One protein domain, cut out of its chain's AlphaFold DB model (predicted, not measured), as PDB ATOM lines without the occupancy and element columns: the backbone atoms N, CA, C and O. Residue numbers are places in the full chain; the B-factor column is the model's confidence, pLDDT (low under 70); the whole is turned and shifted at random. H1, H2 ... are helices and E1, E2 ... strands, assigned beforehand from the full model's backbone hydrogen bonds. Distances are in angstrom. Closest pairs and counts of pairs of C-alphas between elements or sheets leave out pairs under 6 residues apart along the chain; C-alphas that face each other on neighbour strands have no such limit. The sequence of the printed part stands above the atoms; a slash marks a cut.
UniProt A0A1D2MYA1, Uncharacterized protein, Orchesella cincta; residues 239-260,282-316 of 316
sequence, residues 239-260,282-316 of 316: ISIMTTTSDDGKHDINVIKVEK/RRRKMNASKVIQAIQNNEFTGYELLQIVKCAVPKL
ATOM      1  N   ILE A 239      13.828  33.887 -58.072       60.56
ATOM      2  CA  ILE A 239      14.955  33.765 -57.138       60.56
ATOM      3  C   ILE A 239      15.037  32.314 -56.676       60.56
ATOM      4  O   ILE A 239      14.069  31.764 -56.156       60.56
ATOM      5  N   SER A 240      16.210  31.701 -56.830       65.44
ATOM      6  CA  SER A 240      16.508  30.391 -56.249       65.44
ATOM      7  C   SER A 240      17.434  30.587 -55.052       65.44
ATOM      8  O   SER A 240      18.531  31.127 -55.200       65.44
ATOM      9  N   ILE A 241      17.014  30.136 -53.871       66.31
ATOM     10  CA  ILE A 241      17.817  30.201 -52.643       66.31
ATOM     11  C   ILE A 241      18.275  28.783 -52.302       66.31
ATOM     12  O   ILE A 241      17.452  27.877 -52.196       66.31
ATOM     13  N   MET A 242      19.585  28.579 -52.160       66.38
ATOM     14  CA  MET A 242      20.162  27.303 -51.724       66.38
ATOM     15  C   MET A 242      20.954  27.525 -50.435       66.38
ATOM     16  O   MET A 242      21.836  28.381 -50.380       66.38
ATOM     17  N   THR A 243      20.652  26.746 -49.399       63.28
ATOM     18  CA  THR A 243      21.413  26.729 -48.144       63.28
ATOM     19  C   THR A 243      22.414  25.584 -48.180       63.28
ATOM     20  O   THR A 243      22.016  24.432 -48.348       63.28
ATOM     21  N   THR A 244      23.698  25.881 -48.006       66.25
ATOM     22  CA  THR A 244      24.741  24.858 -47.859       66.25
ATOM     23  C   THR A 244      25.252  24.874 -46.427       66.25
ATOM     24  O   THR A 244      25.568  25.933 -45.890       66.25
ATOM     25  N   THR A 245      25.300  23.703 -45.794       57.19
ATOM     26  CA  THR A 245      25.922  23.521 -44.480       57.19
ATOM     27  C   THR A 245      27.355  23.058 -44.693       57.19
ATOM     28  O   THR A 245      27.553  21.996 -45.282       57.19
ATOM     29  N   SER A 246      28.339  23.841 -44.265       69.00
ATOM     30  CA  SER A 246      29.730  23.383 -44.213       69.00
ATOM     31  C   SER A 246      29.988  22.595 -42.926       69.00
ATOM     32  O   SER A 246      29.272  22.748 -41.933       69.00
ATOM     33  N   ASP A 247      31.013  21.738 -42.945       72.50
ATOM     34  CA  ASP A 247      31.366  20.841 -41.831       72.50
ATOM     35  C   ASP A 247      31.778  21.581 -40.542       72.50
ATOM     36  O   ASP A 247      31.782  20.992 -39.464       72.50
ATOM     37  N   ASP A 248      32.071  22.885 -40.612       80.06
ATOM     38  CA  ASP A 248      32.327  23.747 -39.448       80.06
ATOM     39  C   ASP A 248      31.042  24.292 -38.791       80.06
ATOM     40  O   ASP A 248      31.110  25.129 -37.891       80.06
ATOM     41  N   GLY A 249      29.861  23.831 -39.221       73.69
ATOM     42  CA  GLY A 249      28.571  24.235 -38.655       73.69
ATOM     43  C   GLY A 249      28.129  25.644 -39.054       73.69
ATOM     44  O   GLY A 249      27.142  26.149 -38.514       73.69
ATOM     45  N   LYS A 250      28.819  26.288 -40.005       69.25
ATOM     46  CA  LYS A 250      28.377  27.562 -40.576       69.25
ATOM     47  C   LYS A 250      27.341  27.329 -41.670       69.25
ATOM     48  O   LYS A 250      27.447  26.439 -42.515       69.25
ATOM     49  N   HIS A 251      26.295  28.144 -41.625       63.06
ATOM     50  CA  HIS A 251      25.245  28.164 -42.631       63.06
ATOM     51  C   HIS A 251      25.517  29.307 -43.604       63.06
ATOM     52  O   HIS A 251      25.255  30.466 -43.287       63.06
ATOM     53  N   ASP A 252      26.013  28.977 -44.795       65.50
ATOM     54  CA  ASP A 252      26.145  29.948 -45.877       65.50
ATOM     55  C   ASP A 252      24.849  29.977 -46.697       65.50
ATOM     56  O   ASP A 252      24.418  28.974 -47.284       65.50
ATOM     57  N   ILE A 253      24.205  31.146 -46.727       65.50
ATOM     58  CA  ILE A 253      23.011  31.394 -47.541       65.50
ATOM     59  C   ILE A 253      23.473  31.896 -48.907       65.50
ATOM     60  O   ILE A 253      23.912  33.037 -49.045       65.50
ATOM     61  N   ASN A 254      23.347  31.050 -49.929       68.44
ATOM     62  CA  ASN A 254      23.618  31.434 -51.307       68.44
ATOM     63  C   ASN A 254      22.309  31.890 -51.971       68.44
ATOM     64  O   ASN A 254      21.468  31.070 -52.350       68.44
ATOM     65  N   VAL A 255      22.140  33.206 -52.123       70.56
ATOM     66  CA  VAL A 255      21.020  33.797 -52.875       70.56
ATOM     67  C   VAL A 255      21.432  33.939 -54.337       70.56
ATOM     68  O   VAL A 255      22.409  34.626 -54.641       70.56
ATOM     69  N   ILE A 256      20.699  33.287 -55.244       69.31
ATOM     70  CA  ILE A 256      20.912  33.393 -56.690       69.31
ATOM     71  C   ILE A 256      19.812  34.283 -57.266       69.31
ATOM     72  O   ILE A 256      18.671  33.845 -57.435       69.31
ATOM     73  N   LYS A 257      20.166  35.530 -57.592       67.88
ATOM     74  CA  LYS A 257      19.302  36.435 -58.361       67.88
ATOM     75  C   LYS A 257      19.517  36.163 -59.849       67.88
ATOM     76  O   LYS A 257      20.648  36.231 -60.331       67.88
ATOM     77  N   VAL A 258      18.447  35.815 -60.557       64.75
ATOM     78  CA  VAL A 258      18.450  35.707 -62.017       64.75
ATOM     79  C   VAL A 258      18.069  37.070 -62.581       64.75
ATOM     80  O   VAL A 258      16.895  37.430 -62.621       64.75
ATOM     81  N   GLU A 259      19.069  37.849 -62.983       64.88
ATOM     82  CA  GLU A 259      18.849  39.104 -63.704       64.88
ATOM     83  C   GLU A 259      18.551  38.768 -65.174       64.88
ATOM     84  O   GLU A 259      19.318  38.057 -65.828       64.88
ATOM     85  N   LYS A 260      17.411  39.236 -65.697       56.84
ATOM     86  CA  LYS A 260      17.179  39.265 -67.144       56.84
ATOM     87  C   LYS A 260      17.858  40.528 -67.667       56.84
ATOM     88  O   LYS A 260      17.401  41.622 -67.351       56.84
ATOM     89  N   ARG A 282      22.613  34.695 -65.846       55.22
ATOM     90  CA  ARG A 282      23.817  34.970 -65.053       55.22
ATOM     91  C   ARG A 282      23.500  34.823 -63.569       55.22
ATOM     92  O   ARG A 282      22.808  35.640 -62.974       55.22
ATOM     93  N   ARG A 283      24.036  33.765 -62.960       68.06
ATOM     94  CA  ARG A 283      23.913  33.496 -61.524       68.06
ATOM     95  C   ARG A 283      24.973  34.289 -60.764       68.06
ATOM     96  O   ARG A 283      26.145  33.918 -60.780       68.06
ATOM     97  N   ARG A 284      24.582  35.366 -60.080       73.81
ATOM     98  CA  ARG A 284      25.466  36.057 -59.127       73.81
ATOM     99  C   ARG A 284      25.353  35.390 -57.758       73.81
ATOM    100  O   ARG A 284      24.258  35.275 -57.222       73.81
ATOM    101  N   LYS A 285      26.487  34.952 -57.203       78.88
ATOM    102  CA  LYS A 285      26.584  34.525 -55.801       78.88
ATOM    103  C   LYS A 285      26.770  35.767 -54.933       78.88
ATOM    104  O   LYS A 285      27.739  36.505 -55.124       78.88
ATOM    105  N   MET A 286      25.856  36.001 -54.000       83.69
ATOM    106  CA  MET A 286      25.981  37.055 -52.994       83.69
ATOM    107  C   MET A 286      26.342  36.432 -51.648       83.69
ATOM    108  O   MET A 286      25.768  35.418 -51.266       83.69
ATOM    109  N   ASN A 287      27.301  37.031 -50.941       87.50
ATOM    110  CA  ASN A 287      27.581  36.685 -49.551       87.50
ATOM    111  C   ASN A 287      26.591  37.413 -48.621       87.50
ATOM    112  O   ASN A 287      25.963  38.394 -49.025       87.50
ATOM    113  N   ALA A 288      26.480  36.967 -47.366       83.31
ATOM    114  CA  ALA A 288      25.540  37.542 -46.397       83.31
ATOM    115  C   ALA A 288      25.694  39.068 -46.244       83.31
ATOM    116  O   ALA A 288      24.702  39.789 -46.200       83.31
ATOM    117  N   SER A 289      26.932  39.577 -46.254       88.19
ATOM    118  CA  SER A 289      27.210  41.016 -46.174       88.19
ATOM    119  C   SER A 289      26.637  41.802 -47.363       88.19
ATOM    120  O   SER A 289      26.003  42.833 -47.151       88.19
ATOM    121  N   LYS A 290      26.772  41.296 -48.599       87.31
ATOM    122  CA  LYS A 290      26.170  41.921 -49.788       87.31
ATOM    123  C   LYS A 290      24.647  41.845 -49.780       87.31
ATOM    124  O   LYS A 290      24.008  42.789 -50.223       87.31
ATOM    125  N   VAL A 291      24.068  40.758 -49.263       86.06
ATOM    126  CA  VAL A 291      22.607  40.651 -49.110       86.06
ATOM    127  C   VAL A 291      22.104  41.714 -48.132       86.06
ATOM    128  O   VAL A 291      21.166  42.429 -48.461       86.06
ATOM    129  N   ILE A 292      22.760  41.887 -46.979       88.62
ATOM    130  CA  ILE A 292      22.400  42.925 -45.998       88.62
ATOM    131  C   ILE A 292      22.502  44.327 -46.616       88.62
ATOM    132  O   ILE A 292      21.583  45.126 -46.455       88.62
ATOM    133  N   GLN A 293      23.570  44.613 -47.365       91.25
ATOM    134  CA  GLN A 293      23.746  45.910 -48.026       91.25
ATOM    135  C   GLN A 293      22.669  46.172 -49.095       91.25
ATOM    136  O   GLN A 293      22.105  47.261 -49.142       91.25
ATOM    137  N   ALA A 294      22.318  45.168 -49.903       88.75
ATOM    138  CA  ALA A 294      21.250  45.282 -50.898       88.75
ATOM    139  C   ALA A 294      19.858  45.463 -50.256       88.75
ATOM    140  O   ALA A 294      19.019  46.181 -50.796       88.75
ATOM    141  N   ILE A 295      19.619  44.879 -49.072       89.19
ATOM    142  CA  ILE A 295      18.409  45.143 -48.276       89.19
ATOM    143  C   ILE A 295      18.391  46.601 -47.795       89.19
ATOM    144  O   ILE A 295      17.373  47.269 -47.937       89.19
ATOM    145  N   GLN A 296      19.511  47.115 -47.272       91.00
ATOM    146  CA  GLN A 296      19.621  48.509 -46.814       91.00
ATOM    147  C   GLN A 296      19.429  49.526 -47.949       91.00
ATOM    148  O   GLN A 296      18.880  50.601 -47.723       91.00
ATOM    149  N   ASN A 297      19.831  49.167 -49.169       92.38
ATOM    150  CA  ASN A 297      19.667  49.992 -50.364       92.38
ATOM    151  C   ASN A 297      18.274  49.875 -51.019       92.38
ATOM    152  O   ASN A 297      18.056  50.483 -52.065       92.38
ATOM    153  N   ASN A 298      17.338  49.099 -50.454       90.00
ATOM    154  CA  ASN A 298      16.036  48.790 -51.064       90.00
ATOM    155  C   ASN A 298      16.138  48.198 -52.490       90.00
ATOM    156  O   ASN A 298      15.278  48.432 -53.337       90.00
ATOM    157  N   GLU A 299      17.169  47.391 -52.768       91.94
ATOM    158  CA  GLU A 299      17.353  46.724 -54.072       91.94
ATOM    159  C   GLU A 299      16.484  45.462 -54.242       91.94
ATOM    160  O   GLU A 299      16.472  44.836 -55.311       91.94
ATOM    161  N   PHE A 300      15.768  45.073 -53.182       89.19
ATOM    162  CA  PHE A 300      14.815  43.970 -53.176       89.19
ATOM    163  C   PHE A 300      13.383  44.485 -53.097       89.19
ATOM    164  O   PHE A 300      13.043  45.345 -52.285       89.19
ATOM    165  N   THR A 301      12.515  43.890 -53.902       89.81
ATOM    166  CA  THR A 301      11.070  44.047 -53.761       89.81
ATOM    167  C   THR A 301      10.577  43.339 -52.493       89.81
ATOM    168  O   THR A 301      11.198  42.392 -51.999       89.81
ATOM    169  N   GLY A 302       9.417  43.748 -51.966       86.81
ATOM    170  CA  GLY A 302       8.843  43.145 -50.754       86.81
ATOM    171  C   GLY A 302       8.630  41.625 -50.850       86.81
ATOM    172  O   GLY A 302       8.769  40.915 -49.855       86.81
ATOM    173  N   TYR A 303       8.365  41.103 -52.050       80.69
ATOM    174  CA  TYR A 303       8.230  39.664 -52.289       80.69
ATOM    175  C   TYR A 303       9.574  38.923 -52.220       80.69
ATOM    176  O   TYR A 303       9.652  37.842 -51.635       80.69
ATOM    177  N   GLU A 304      10.644  39.507 -52.768       83.88
ATOM    178  CA  GLU A 304      11.991  38.928 -52.705       83.88
ATOM    179  C   GLU A 304      12.484  38.844 -51.252       83.88
ATOM    180  O   GLU A 304      13.030  37.816 -50.844       83.88
ATOM    181  N   LEU A 305      12.197  39.866 -50.436       89.00
ATOM    182  CA  LEU A 305      12.462  39.837 -48.993       89.00
ATOM    183  C   LEU A 305      11.692  38.710 -48.293       89.00
ATOM    184  O   LEU A 305      12.263  37.984 -47.480       89.00
ATOM    185  N   LEU A 306      10.417  38.512 -48.639       84.44
ATOM    186  CA  LEU A 306       9.588  37.452 -48.062       84.44
ATOM    187  C   LEU A 306      10.143  36.049 -48.369       84.44
ATOM    188  O   LEU A 306      10.098  35.166 -47.512       84.44
ATOM    189  N   GLN A 307      10.685  35.842 -49.574       84.00
ATOM    190  CA  GLN A 307      11.338  34.585 -49.961       84.00
ATOM    191  C   GLN A 307      12.644  34.360 -49.187       84.00
ATOM    192  O   GLN A 307      12.872  33.263 -48.680       84.00
ATOM    193  N   ILE A 308      13.464  35.406 -49.015       85.69
ATOM    194  CA  ILE A 308      14.692  35.339 -48.206       85.69
ATOM    195  C   ILE A 308      14.363  34.969 -46.753       85.69
ATOM    196  O   ILE A 308      14.981  34.057 -46.202       85.69
ATOM    197  N   VAL A 309      13.355  35.608 -46.152       86.38
ATOM    198  CA  VAL A 309      12.923  35.322 -44.773       86.38
ATOM    199  C   VAL A 309      12.403  33.889 -44.638       86.38
ATOM    200  O   VAL A 309      12.811  33.183 -43.720       86.38
ATOM    201  N   LYS A 310      11.570  33.403 -45.569       84.38
ATOM    202  CA  LYS A 310      11.076  32.013 -45.551       84.38
ATOM    203  C   LYS A 310      12.203  30.978 -45.596       84.38
ATOM    204  O   LYS A 310      12.116  29.962 -44.915       84.38
ATOM    205  N   CYS A 311      13.260  31.232 -46.367       78.00
ATOM    206  CA  CYS A 311      14.413  30.335 -46.450       78.00
ATOM    207  C   CYS A 311      15.371  30.451 -45.254       78.00
ATOM    208  O   CYS A 311      16.059  29.480 -44.944       78.00
ATOM    209  N   ALA A 312      15.421  31.605 -44.583       77.88
ATOM    210  CA  ALA A 312      16.256  31.825 -43.399       77.88
ATOM    211  C   ALA A 312      15.598  31.351 -42.089       77.88
ATOM    212  O   ALA A 312      16.306  30.998 -41.148       77.88
ATOM    213  N   VAL A 313      14.260  31.289 -42.037       80.75
ATOM    214  CA  VAL A 313      13.467  30.898 -40.855       80.75
ATOM    215  C   VAL A 313      12.846  29.479 -40.942       80.75
ATOM    216  O   VAL A 313      11.693  29.301 -40.567       80.75
ATOM    217  N   PRO A 314      13.526  28.411 -41.406       57.41
ATOM    218  CA  PRO A 314      13.022  27.052 -41.195       57.41
ATOM    219  C   PRO A 314      13.440  26.453 -39.835       57.41
ATOM    220  O   PRO A 314      13.175  25.277 -39.604       57.41
ATOM    221  N   LYS A 315      14.124  27.206 -38.953       52.22
ATOM    222  CA  LYS A 315      14.710  26.681 -37.696       52.22
ATOM    223  C   LYS A 315      14.597  27.586 -36.450       52.22
ATOM    224  O   LYS A 315      15.390  27.418 -35.526       52.22
ATOM    225  N   LEU A 316      13.652  28.526 -36.412       45.53
ATOM    226  CA  LEU A 316      13.191  29.120 -35.143       45.53
ATOM    227  C   LEU A 316      11.949  28.365 -34.671       45.53
ATOM    228  O   LEU A 316      11.851  28.115 -33.453       45.53
TER     229      LEU A 316
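What this domain is: This is residues 239 to 260 and 282 to 316 of the 316 residues of an uncharacterized protein of Orchesella cincta (UniProt A0A1D2MYA1). A small twisted sheet forms a wall with both helices over one face and the other face bare: its main part is the long hairpin of E1 and E2, with the short strand E3 loosely beside E2. H2 runs along the hairpin over E1 and E2, while H1 stands up over E2 and E3. The printed part has 57 residues, with three named strands and then two named helices, in the order E1, E2, E3, H1, H2; the sheet's order is E1 - E2 - E3, all antiparallel, and the class is mixed, helices and strands. The whole is compact, with a radius of gyration of the C-alphas of 11.6 A and a rounded outline spanning 33 by 27 by 18 A.

Where its parts are: Find C-alpha 239 at (14.955, 33.765, -57.138); from there E1, residues 239 to 245, runs 19.6 A. After a tight link, E2, residues 251 to 259, runs back over 24.6 A. Across the cut, look for C-alpha 282 at (23.817, 34.970, -65.053), where E3, residues 282 to 286, begins its 12.4 A. H1, residues 288 to 296, measures 12.5 A. H2, residues 302 to 312, measures 15.4 A and ends at C-alpha 312, (16.256, 31.825, -43.399).

How they stand to each other: Begin with the hairpin E1 and E2, antiparallel at 160 degrees, where N 242 and O 254 are within hydrogen-bond range at 3.1 A, as are N 254 and O 242 at 3.1 A. E3 is antiparallel to E2 at 147 degrees; the C-alphas of 256 and 283 face each other at 5.7 A, but no backbone N and O across this pair are within hydrogen-bond range. The edge strands E1 and E3 are apart. The sheet is only just strongly twisted, with C-alphas up to 4.0 A off its best plane. H1 and H2 are on the same face, giving two layers, helices on one face of a sheet. H2 has a height over the sheet of 9.9 A and runs along the strands, at 20 degrees to E1 on the local plane; its closest C-alphas to E1 are those of Cys 311 and Ile 241, 7.1 A apart. H1, at a height over the sheet of 10.4 A, stands up from it at 44 degrees; its closest C-alphas to E2 are those of Ala 288 and Ile 253, 6.7 A apart. H1 and H2 are apart, but only just, at 8.0 A. In H1 and H2 every O i to N i+4 pair is within hydrogen-bond range.

The domain as a whole: Look for the two farthest C-alphas at Asp 248 and Lys 260, 35.2 A apart. Residues 261 to 281 are not printed, and C-alphas 260 and 282 are 8.2 A apart across that cut. Of the links that are printed whole, E1 to E2, E3 to H1 and H1 to H2 are tight. The mean pLDDT of the printed part is 75.8; it is under 70 at 23 residues: 239 to 246, 250 to 254, 256 to 260, 282 to 283 and 314 to 316.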